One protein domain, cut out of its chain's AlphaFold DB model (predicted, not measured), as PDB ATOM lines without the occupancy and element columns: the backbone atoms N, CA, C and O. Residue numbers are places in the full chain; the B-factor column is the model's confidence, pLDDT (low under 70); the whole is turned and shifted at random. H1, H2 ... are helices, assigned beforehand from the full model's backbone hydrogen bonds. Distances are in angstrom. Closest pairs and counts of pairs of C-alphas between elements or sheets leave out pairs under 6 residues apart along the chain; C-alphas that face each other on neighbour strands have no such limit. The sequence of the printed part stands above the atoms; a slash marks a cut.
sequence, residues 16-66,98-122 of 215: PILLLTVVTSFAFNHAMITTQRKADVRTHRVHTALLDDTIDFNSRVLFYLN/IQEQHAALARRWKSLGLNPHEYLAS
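This is residues 16 to 66 and 98 to 122 of the 215 residues of an uncharacterized protein of Ustilago maydis (strain 521 / FGSC 9021) (UniProt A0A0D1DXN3). One very long, straight helix, H1, makes the length of this model, and a shorter helix, H2, packs alongside residues 50 to 61 of it, side by side and running opposite ways. The other part of H1, residues 16 to 42, sticks out as a bare arm, and past the last residue of H2 the chain turns off into a small helix, H3, of which residues 117 to 121 stand free. The printed part has 76 residues with three named helices, in the order H1, H2, H3 along the chain, and no named strand; the class is all helix. The whole is extended, with a radius of gyration of the C-alphas of 20.9 A, and its C-alphas span 73 by 23 by 18 A, a rod in outline.

Start at the first printed residue and find C-alpha 16, of Pro 16, at (73.985, 47.624, 15.601). From there H1 runs through residues 16 to 65, 50 residues, and its first and last C-alphas are 72.8 A apart. Watch x fall along it until you reach C-alpha 65, of Leu 65, at (14.456, 38.562, -25.255). One more residue, Asn 66, is printed before the cut. Beyond the cut, look for C-alpha 98, of Ile 98, at (15.254, 43.946, -15.090), where H2 begins. H2 holds residues 98 to 111, 14 residues, and is 19.7 A long from first to last C-alpha; here x rises again, to 30.324 at C-alpha 111. After residues 112 to 115 comes H3, residues 116 to 121, six residues and 8.6 A from first to last C-alpha. It ends at C-alpha 121, at (35.214, 50.089, -24.667), and Ser 122 is the last printed residue.

Begin with H1 and look along its residues 50 to 61, for with these alone it touches H2. Between the two helices 8 pairs of C-alphas lie within 8 A, and the closest are those of Thr 54 and Leu 105, 7.2 A apart. Compare their directions and you will find a shallow tilt of 16 degrees, the two running opposite ways. Their centres are 23.0 A apart. Next go from H2 to H3 by the tight link of four residues, 112 to 115. H2 and H3 are close but not clearly touching, with 1 pair of C-alphas within 8 A: those of Trp 109 and Pro 116, the closest C-alphas of the two, at 6.9 A. Their lines are about perpendicular, at 80 degrees. H1 and H3 are apart, and H3 touches no helix. Look at the backbone O of a residue and the N four residues on: in H1, H2 and H3 every such pair inside the helix is within hydrogen-bond range.

The two C-alphas farthest apart in the domain are those of Pro 16 and Asn 66, at 73.8 A. Set aside the stretches that stand free, residues 16 to 42 and 117 to 122, and you find a body of 43 residues that spans 34 by 18 by 13 A. Look for the cut after Asn 66: residues 67 to 97 are not printed, and C-alphas 66 and 98 across the gap are 14.9 A apart. The link from H1 to H2 lies across this cut, and the one link printed whole, H2 to H3, is tight. Read the B-factor column for the model's confidence: the mean pLDDT of the printed part is 83.9, and residues 116 to 122 are under 70. H3, with a mean pLDDT of 59, lies in that stretch of low confidence.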
ATOM      1  N   PRO A  16      75.312  48.157  15.296       85.38
ATOM      2  CA  PRO A  16      73.985  47.624  15.601       85.38
ATOM      3  C   PRO A  16      72.852  48.569  15.181       85.38
ATOM      4  O   PRO A  16      71.795  48.085  14.787       85.38
ATOM      5  N   ILE A  17      73.062  49.893  15.198       82.75
ATOM      6  CA  ILE A  17      72.074  50.856  14.683       82.75
ATOM      7  C   ILE A  17      71.905  50.684  13.170       82.75
ATOM      8  O   ILE A  17      70.773  50.631  12.700       82.75
ATOM      9  N   LEU A  18      72.995  50.529  12.411       85.94
ATOM     10  CA  LEU A  18      72.924  50.260  10.968       85.94
ATOM     11  C   LEU A  18      72.240  48.921  10.658       85.94
ATOM     12  O   LEU A  18      71.466  48.814   9.712       85.94
ATOM     13  N   LEU A  19      72.488  47.893  11.466       89.81
ATOM     14  CA  LEU A  19      71.822  46.605  11.291       89.81
ATOM     15  C   LEU A  19      70.322  46.716  11.594       89.81
ATOM     16  O   LEU A  19      69.497  46.213  10.832       89.81
ATOM     17  N   LEU A  20      69.958  47.439  12.656       91.00
ATOM     18  CA  LEU A  20      68.566  47.719  12.994       91.00
ATOM     19  C   LEU A  20      67.868  48.515  11.886       91.00
ATOM     20  O   LEU A  20      66.746  48.168  11.524       91.00
ATOM     21  N   THR A  21      68.502  49.543  11.315       89.06
ATOM     22  CA  THR A  21      67.913  50.329  10.215       89.06
ATOM     23  C   THR A  21      67.719  49.493   8.952       89.06
ATOM     24  O   THR A  21      66.673  49.597   8.313       89.06
ATOM     25  N   VAL A  22      68.658  48.605   8.614       92.31
ATOM     26  CA  VAL A  22      68.505  47.687   7.474       92.31
ATOM     27  C   VAL A  22      67.374  46.684   7.715       92.31
ATOM     28  O   VAL A  22      66.521  46.510   6.846       92.31
ATOM     29  N   VAL A  23      67.313  46.059   8.895       91.31
ATOM     30  CA  VAL A  23      66.266  45.078   9.233       91.31
ATOM     31  C   VAL A  23      64.886  45.732   9.289       91.31
ATOM     32  O   VAL A  23      63.921  45.184   8.759       91.31
ATOM     33  N   THR A  24      64.779  46.918   9.887       90.94
ATOM     34  CA  THR A  24      63.513  47.664   9.950       90.94
ATOM     35  C   THR A  24      63.069  48.152   8.574       90.94
ATOM     36  O   THR A  24      61.892  48.015   8.247       90.94
ATOM     37  N   SER A  25      63.989  48.630   7.729       90.25
ATOM     38  CA  SER A  25      63.701  48.985   6.332       90.25
ATOM     39  C   SER A  25      63.221  47.775   5.528       90.25
ATOM     40  O   SER A  25      62.199  47.847   4.845       90.25
ATOM     41  N   PHE A  26      63.890  46.625   5.671       92.62
ATOM     42  CA  PHE A  26      63.481  45.378   5.028       92.62
ATOM     43  C   PHE A  26      62.088  44.928   5.488       92.62
ATOM     44  O   PHE A  26      61.236  44.613   4.657       92.62
ATOM     45  N   ALA A  27      61.823  44.950   6.796       89.56
ATOM     46  CA  ALA A  27      60.525  44.589   7.357       89.56
ATOM     47  C   ALA A  27      59.411  45.538   6.889       89.56
ATOM     48  O   ALA A  27      58.331  45.075   6.520       89.56
ATOM     49  N   PHE A  28      59.674  46.848   6.848       88.69
ATOM     50  CA  PHE A  28      58.717  47.839   6.363       88.69
ATOM     51  C   PHE A  28      58.429  47.664   4.870       88.69
ATOM     52  O   PHE A  28      57.269  47.653   4.465       88.69
ATOM     53  N   ASN A  29      59.464  47.450   4.056       88.94
ATOM     54  CA  ASN A  29      59.302  47.192   2.629       88.94
ATOM     55  C   ASN A  29      58.509  45.895   2.384       88.94
ATOM     56  O   ASN A  29      57.561  45.870   1.603       88.94
ATOM     57  N   HIS A  30      58.811  44.828   3.123       89.19
ATOM     58  CA  HIS A  30      58.055  43.581   3.038       89.19
ATOM     59  C   HIS A  30      56.591  43.757   3.483       89.19
ATOM     60  O   HIS A  30      55.673  43.240   2.841       89.19
ATOM     61  N   ALA A  31      56.334  44.522   4.547       84.38
ATOM     62  CA  ALA A  31      54.977  44.847   4.983       84.38
ATOM     63  C   ALA A  31      54.217  45.665   3.922       84.38
ATOM     64  O   ALA A  31      53.068  45.353   3.609       84.38
ATOM     65  N   MET A  32      54.862  46.658   3.308       87.00
ATOM     66  CA  MET A  32      54.306  47.444   2.200       87.00
ATOM     67  C   MET A  32      53.943  46.560   1.001       87.00
ATOM     68  O   MET A  32      52.800  46.567   0.549       87.00
ATOM     69  N   ILE A  33      54.871  45.722   0.535       86.12
ATOM     70  CA  ILE A  33      54.640  44.832  -0.613       86.12
ATOM     71  C   ILE A  33      53.510  43.834  -0.319       86.12
ATOM     72  O   ILE A  33      52.640  43.601  -1.158       86.12
ATOM     73  N   THR A  34      53.492  43.237   0.875       86.38
ATOM     74  CA  THR A  34      52.465  42.245   1.237       86.38
ATOM     75  C   THR A  34      51.082  42.869   1.407       86.38
ATOM     76  O   THR A  34      50.090  42.279   0.972       86.38
ATOM     77  N   THR A  35      50.993  44.063   1.996       88.62
ATOM     78  CA  THR A  35      49.723  44.791   2.136       88.62
ATOM     79  C   THR A  35      49.189  45.262   0.790       88.62
ATOM     80  O   THR A  35      48.003  45.049   0.525       88.62
ATOM     81  N   GLN A  36      50.050  45.785  -0.087       86.56
ATOM     82  CA  GLN A  36      49.677  46.157  -1.450       86.56
ATOM     83  C   GLN A  36      49.178  44.942  -2.235       86.56
ATOM     84  O   GLN A  36      48.056  44.951  -2.731       86.56
ATOM     85  N   ARG A  37      49.932  43.837  -2.238       85.75
ATOM     86  CA  ARG A  37      49.515  42.603  -2.921       85.75
ATOM     87  C   ARG A  37      48.178  42.077  -2.398       85.75
ATOM     88  O   ARG A  37      47.351  41.591  -3.167       85.75
ATOM     89  N   LYS A  38      47.940  42.160  -1.087       89.19
ATOM     90  CA  LYS A  38      46.666  41.749  -0.481       89.19
ATOM     91  C   LYS A  38      45.516  42.673  -0.883       89.19
ATOM     92  O   LYS A  38      44.403  42.182  -1.071       89.19
ATOM     93  N   ALA A  39      45.763  43.976  -0.999       86.75
ATOM     94  CA  ALA A  39      44.788  44.932  -1.509       86.75
ATOM     95  C   ALA A  39      44.460  44.638  -2.980       86.75
ATOM     96  O   ALA A  39      43.287  44.480  -3.302       86.75
ATOM     97  N   ASP A  40      45.470  44.412  -3.819       86.88
ATOM     98  CA  ASP A  40      45.292  44.091  -5.239       86.88
ATOM     99  C   ASP A  40      44.465  42.817  -5.440       86.88
ATOM    100  O   ASP A  40      43.525  42.801  -6.232       86.88
ATOM    101  N   VAL A  41      44.738  41.755  -4.671       90.12
ATOM    102  CA  VAL A  41      43.949  40.511  -4.732       90.12
ATOM    103  C   VAL A  41      42.491  40.747  -4.336       90.12
ATOM    104  O   VAL A  41      41.591  40.148  -4.926       90.12
ATOM    105  N   ARG A  42      42.225  41.605  -3.343       88.19
ATOM    106  CA  ARG A  42      40.848  41.951  -2.957       88.19
ATOM    107  C   ARG A  42      40.152  42.726  -4.067       88.19
ATOM    108  O   ARG A  42      39.054  42.338  -4.446       88.19
ATOM    109  N   THR A  43      40.798  43.756  -4.605       86.94
ATOM    110  CA  THR A  43      40.265  44.558  -5.711       86.94
ATOM    111  C   THR A  43      39.966  43.677  -6.919       86.94
ATOM    112  O   THR A  43      38.858  43.712  -7.443       86.94
ATOM    113  N   HIS A  44      40.897  42.793  -7.286       88.31
ATOM    114  CA  HIS A  44      40.704  41.837  -8.371       88.31
ATOM    115  C   HIS A  44      39.489  40.935  -8.129       88.31
ATOM    116  O   HIS A  44      38.653  40.798  -9.014       88.31
ATOM    117  N   ARG A  45      39.346  40.354  -6.928       89.88
ATOM    118  CA  ARG A  45      38.184  39.513  -6.579       89.88
ATOM    119  C   ARG A  45      36.862  40.270  -6.676       89.88
ATOM    120  O   ARG A  45      35.880  39.721  -7.166       89.88
ATOM    121  N   VAL A  46      36.837  41.517  -6.208       88.50
ATOM    122  CA  VAL A  46      35.651  42.377  -6.286       88.50
ATOM    123  C   VAL A  46      35.298  42.670  -7.746       88.50
ATOM    124  O   VAL A  46      34.133  42.560  -8.119       88.50
ATOM    125  N   HIS A  47      36.294  42.974  -8.581       87.38
ATOM    126  CA  HIS A  47      36.085  43.237 -10.005       87.38
ATOM    127  C   HIS A  47      35.576  41.995 -10.737       87.38
ATOM    128  O   HIS A  47      34.608  42.087 -11.484       87.38
ATOM    129  N   THR A  48      36.176  40.825 -10.495       88.62
ATOM    130  CA  THR A  48      35.729  39.575 -11.124       88.62
ATOM    131  C   THR A  48      34.307  39.211 -10.724       88.62
ATOM    132  O   THR A  48      33.531  38.830 -11.590       88.62
ATOM    133  N   ALA A  49      33.944  39.374  -9.447       88.94
ATOM    134  CA  ALA A  49      32.588  39.089  -8.982       88.94
ATOM    135  C   ALA A  49      31.559  40.011  -9.652       88.94
ATOM    136  O   ALA A  49      30.516  39.564 -10.105       88.94
ATOM    137  N   LEU A  50      31.874  41.301  -9.770       89.62
ATOM    138  CA  LEU A  50      30.976  42.256 -10.407       89.62
ATOM    139  C   LEU A  50      30.857  42.042 -11.929       89.62
ATOM    140  O   LEU A  50      29.779  42.250 -12.490       89.62
ATOM    141  N   LEU A  51      31.924  41.605 -12.603       88.94
ATOM    142  CA  LEU A  51      31.850  41.197 -14.008       88.94
ATOM    143  C   LEU A  51      30.973  39.956 -14.187       88.94
ATOM    144  O   LEU A  51      30.138  39.948 -15.087       88.94
ATOM    145  N   ASP A  52      31.127  38.955 -13.321       91.44
ATOM    146  CA  ASP A  52      30.323  37.731 -13.346       91.44
ATOM    147  C   ASP A  52      28.830  38.044 -13.164       91.44
ATOM    148  O   ASP A  52      28.007  37.645 -13.982       91.44
ATOM    149  N   ASP A  53      28.493  38.901 -12.196       89.19
ATOM    150  CA  ASP A  53      27.114  39.359 -11.983       89.19
ATOM    151  C   ASP A  53      26.549  40.121 -13.194       89.19
ATOM    152  O   ASP A  53      25.368  40.012 -13.527       89.19
ATOM    153  N   THR A  54      27.394  40.899 -13.878       88.62
ATOM    154  CA  THR A  54      26.993  41.628 -15.090       88.62
ATOM    155  C   THR A  54      26.743  40.663 -16.254       88.62
ATOM    156  O   THR A  54      25.793  40.845 -17.017       88.62
ATOM    157  N   ILE A  55      27.575  39.626 -16.393       89.50
ATOM    158  CA  ILE A  55      27.409  38.577 -17.403       89.50
ATOM    159  C   ILE A  55      26.146  37.761 -17.120       89.50
ATOM    160  O   ILE A  55      25.361  37.546 -18.042       89.50
ATOM    161  N   ASP A  56      25.912  37.360 -15.869       90.62
ATOM    162  CA  ASP A  56      24.711  36.629 -15.463       90.62
ATOM    163  C   ASP A  56      23.449  37.445 -15.766       90.62
ATOM    164  O   ASP A  56      22.559  36.965 -16.471       90.62
ATOM    165  N   PHE A  57      23.407  38.718 -15.359       89.06
ATOM    166  CA  PHE A  57      22.302  39.617 -15.696       89.06
ATOM    167  C   PHE A  57      22.071  39.714 -17.210       89.06
ATOM    168  O   PHE A  57      20.957  39.474 -17.678       89.06
ATOM    169  N   ASN A  58      23.121  39.993 -17.990       87.75
ATOM    170  CA  ASN A  58      23.012  40.091 -19.446       87.75
ATOM    171  C   ASN A  58      22.534  38.778 -20.071       87.75
ATOM    172  O   ASN A  58      21.713  38.799 -20.985       87.75
ATOM    173  N   SER A  59      23.002  37.633 -19.572       87.75
ATOM    174  CA  SER A  59      22.577  36.323 -20.062       87.75
ATOM    175  C   SER A  59      21.080  36.105 -19.831       87.75
ATOM    176  O   SER A  59      20.366  35.741 -20.765       87.75
ATOM    177  N   ARG A  60      20.567  36.429 -18.637       87.00
ATOM    178  CA  ARG A  60      19.140  36.324 -18.298       87.00
ATOM    179  C   ARG A  60      18.284  37.262 -19.140       87.00
ATOM    180  O   ARG A  60      17.225  36.856 -19.614       87.00
ATOM    181  N   VAL A  61      18.749  38.489 -19.371       86.44
ATOM    182  CA  VAL A  61      18.075  39.447 -20.258       86.44
ATOM    183  C   VAL A  61      18.038  38.921 -21.695       86.44
ATOM    184  O   VAL A  61      16.990  38.960 -22.335       86.44
ATOM    185  N   LEU A  62      19.139  38.361 -22.203       84.38
ATOM    186  CA  LEU A  62      19.175  37.767 -23.541       84.38
ATOM    187  C   LEU A  62      18.237  36.562 -23.666       84.38
ATOM    188  O   LEU A  62      17.537  36.455 -24.672       84.38
ATOM    189  N   PHE A  63      18.171  35.698 -22.649       83.06
ATOM    190  CA  PHE A  63      17.210  34.591 -22.603       83.06
ATOM    191  C   PHE A  63      15.760  35.076 -22.568       83.06
ATOM    192  O   PHE A  63      14.897  34.467 -23.194       83.06
ATOM    193  N   TYR A  64      15.488  36.179 -21.871       81.62
ATOM    194  CA  TYR A  64      14.163  36.791 -21.846       81.62
ATOM    195  C   TYR A  64      13.763  37.355 -23.218       81.62
ATOM    196  O   TYR A  64      12.625  37.190 -23.651       81.62
ATOM    197  N   LEU A  65      14.701  37.989 -23.928       78.94
ATOM    198  CA  LEU A  65      14.456  38.562 -25.255       78.94
ATOM    199  C   LEU A  65      14.377  37.501 -26.362       78.94
ATOM    200  O   LEU A  65      13.648  37.685 -27.334       78.94
ATOM    201  N   ASN A  66      15.118  36.401 -26.218       78.00
ATOM    202  CA  ASN A  66      15.144  35.277 -27.148       78.00
ATOM    203  C   ASN A  66      14.962  33.961 -26.381       78.00
ATOM    204  O   ASN A  66      15.945  33.245 -26.156       78.00
ATOM    205  N   ILE A  98      14.133  43.489 -14.252       84.38
ATOM    206  CA  ILE A  98      15.254  43.946 -15.090       84.38
ATOM    207  C   ILE A  98      15.702  45.322 -14.612       84.38
ATOM    208  O   ILE A  98      16.896  45.545 -14.420       84.38
ATOM    209  N   GLN A  99      14.748  46.216 -14.346       86.00
ATOM    210  CA  GLN A  99      15.032  47.570 -13.888       86.00
ATOM    211  C   GLN A  99      15.682  47.579 -12.495       86.00
ATOM    212  O   GLN A  99      16.659  48.299 -12.274       86.00
ATOM    213  N   GLU A 100      15.186  46.758 -11.565       86.12
ATOM    214  CA  GLU A 100      15.742  46.627 -10.216       86.12
ATOM    215  C   GLU A 100      17.171  46.069 -10.246       86.12
ATOM    216  O   GLU A 100      18.074  46.649  -9.635       86.12
ATOM    217  N   GLN A 101      17.401  44.989 -11.000       85.62
ATOM    218  CA  GLN A 101      18.722  44.365 -11.127       85.62
ATOM    219  C   GLN A 101      19.717  45.279 -11.842       85.62
ATOM    220  O   GLN A 101      20.851  45.439 -11.386       85.62
ATOM    221  N   HIS A 102      19.287  45.958 -12.906       85.44
ATOM    222  CA  HIS A 102      20.108  46.943 -13.602       85.44
ATOM    223  C   HIS A 102      20.481  48.115 -12.681       85.44
ATOM    224  O   HIS A 102      21.644  48.516 -12.622       85.44
ATOM    225  N   ALA A 103      19.533  48.632 -11.890       86.06
ATOM    226  CA  ALA A 103      19.805  49.685 -10.914       86.06
ATOM    227  C   ALA A 103      20.735  49.210  -9.784       86.06
ATOM    228  O   ALA A 103      21.611  49.961  -9.346       86.06
ATOM    229  N   ALA A 104      20.580  47.973  -9.306       87.12
ATOM    230  CA  ALA A 104      21.462  47.377  -8.307       87.12
ATOM    231  C   ALA A 104      22.898  47.230  -8.837       87.12
ATOM    232  O   ALA A 104      23.845  47.649  -8.166       87.12
ATOM    233  N   LEU A 105      23.063  46.726 -10.063       87.06
ATOM    234  CA  LEU A 105      24.357  46.655 -10.741       87.06
ATOM    235  C   LEU A 105      24.958  48.045 -10.936       87.06
ATOM    236  O   LEU A 105      26.108  48.262 -10.562       87.06
ATOM    237  N   ALA A 106      24.185  49.016 -11.423       85.19
ATOM    238  CA  ALA A 106      24.653  50.386 -11.620       85.19
ATOM    239  C   ALA A 106      25.152  51.027 -10.314       85.19
ATOM    240  O   ALA A 106      26.196  51.679 -10.302       85.19
ATOM    241  N   ARG A 107      24.461  50.802  -9.184       86.88
ATOM    242  CA  ARG A 107      24.928  51.255  -7.863       86.88
ATOM    243  C   ARG A 107      26.238  50.586  -7.460       86.88
ATOM    244  O   ARG A 107      27.112  51.265  -6.929       86.88
ATOM    245  N   ARG A 108      26.396  49.286  -7.726       85.69
ATOM    246  CA  ARG A 108      27.629  48.543  -7.418       85.69
ATOM    247  C   ARG A 108      28.804  49.024  -8.266       85.69
ATOM    248  O   ARG A 108      29.845  49.346  -7.701       85.69
ATOM    249  N   TRP A 109      28.612  49.190  -9.572       86.38
ATOM    250  CA  TRP A 109      29.591  49.803 -10.474       86.38
ATOM    251  C   TRP A 109      29.993  51.209  -9.993       86.38
ATOM    252  O   TRP A 109      31.178  51.483  -9.790       86.38
ATOM    253  N   LYS A 110      29.008  52.057  -9.662       85.50
ATOM    254  CA  LYS A 110      29.241  53.411  -9.134       85.50
ATOM    255  C   LYS A 110      29.966  53.415  -7.785       85.50
ATOM    256  O   LYS A 110      30.819  54.267  -7.564       85.50
ATOM    257  N   SER A 111      29.667  52.468  -6.894       82.00
ATOM    258  CA  SER A 111      30.324  52.357  -5.581       82.00
ATOM    259  C   SER A 111      31.812  52.020  -5.676       82.00
ATOM    260  O   SER A 111      32.578  52.377  -4.786       82.00
ATOM    261  N   LEU A 112      32.227  51.378  -6.771       81.38
ATOM    262  CA  LEU A 112      33.629  51.093  -7.061       81.38
ATOM    263  C   LEU A 112      34.301  52.201  -7.887       81.38
ATOM    264  O   LEU A 112      35.485  52.092  -8.193       81.38
ATOM    265  N   GLY A 113      33.566  53.257  -8.260       77.94
ATOM    266  CA  GLY A 113      34.062  54.313  -9.144       77.94
ATOM    267  C   GLY A 113      34.348  53.825 -10.567       77.94
ATOM    268  O   GLY A 113      35.167  54.418 -11.261       77.94
ATOM    269  N   LEU A 114      33.713  52.728 -10.993       73.81
ATOM    270  CA  LEU A 114      33.915  52.116 -12.302       73.81
ATOM    271  C   LEU A 114      32.715  52.427 -13.205       73.81
ATOM    272  O   LEU A 114      31.571  52.191 -12.815       73.81
ATOM    273  N   ASN A 115      32.963  52.898 -14.429       71.06
ATOM    274  CA  ASN A 115      31.923  53.036 -15.448       71.06
ATOM    275  C   ASN A 115      31.937  51.811 -16.379       71.06
ATOM    276  O   ASN A 115      32.933  51.598 -17.076       71.06
ATOM    277  N   PRO A 116      30.850  51.024 -16.468       64.81
ATOM    278  CA  PRO A 116      30.822  49.817 -17.301       64.81
ATOM    279  C   PRO A 116      31.083  50.122 -18.785       64.81
ATOM    280  O   PRO A 116      31.743  49.346 -19.473       64.81
ATOM    281  N   HIS A 117      30.638  51.287 -19.268       62.34
ATOM    282  CA  HIS A 117      30.856  51.722 -20.650       62.34
ATOM    283  C   HIS A 117      32.311  52.098 -20.959       62.34
ATOM    284  O   HIS A 117      32.755  51.901 -22.085       62.34
ATOM    285  N   GLU A 118      33.068  52.588 -19.978       61.44
ATOM    286  CA  GLU A 118      34.481  52.938 -20.172       61.44
ATOM    287  C   GLU A 118      35.365  51.685 -20.145       61.44
ATOM    288  O   GLU A 118      36.302  51.576 -20.934       61.44
ATOM    289  N   TYR A 119      35.037  50.703 -19.300       56.34
ATOM    290  CA  TYR A 119      35.800  49.456 -19.185       56.34
ATOM    291  C   TYR A 119      35.580  48.499 -20.363       56.34
ATOM    292  O   TYR A 119      36.537  47.882 -20.822       56.34
ATOM    293  N   LEU A 120      34.355  48.396 -20.887       54.28
ATOM    294  CA  LEU A 120      34.053  47.524 -22.032       54.28
ATOM    295  C   LEU A 120      34.518  48.107 -23.377       54.28
ATOM    296  O   LEU A 120      34.795  47.347 -24.301       54.28
ATOM    297  N   ALA A 121      34.636  49.434 -23.491       54.47
ATOM    298  CA  ALA A 121      35.214  50.089 -24.667       54.47
ATOM    299  C   ALA A 121      36.755  50.068 -24.668       54.47
ATOM    300  O   ALA A 121      37.378  50.312 -25.700       54.47
ATOM    301  N   SER A 122      37.373  49.758 -23.525       44.72
ATOM    302  CA  SER A 122      38.822  49.791 -23.334       44.72
ATOM    303  C   SER A 122      39.418  48.385 -23.335       44.72
ATOM    304  O   SER A 122      40.030  47.949 -22.363       44.72
TER     305      SER A 122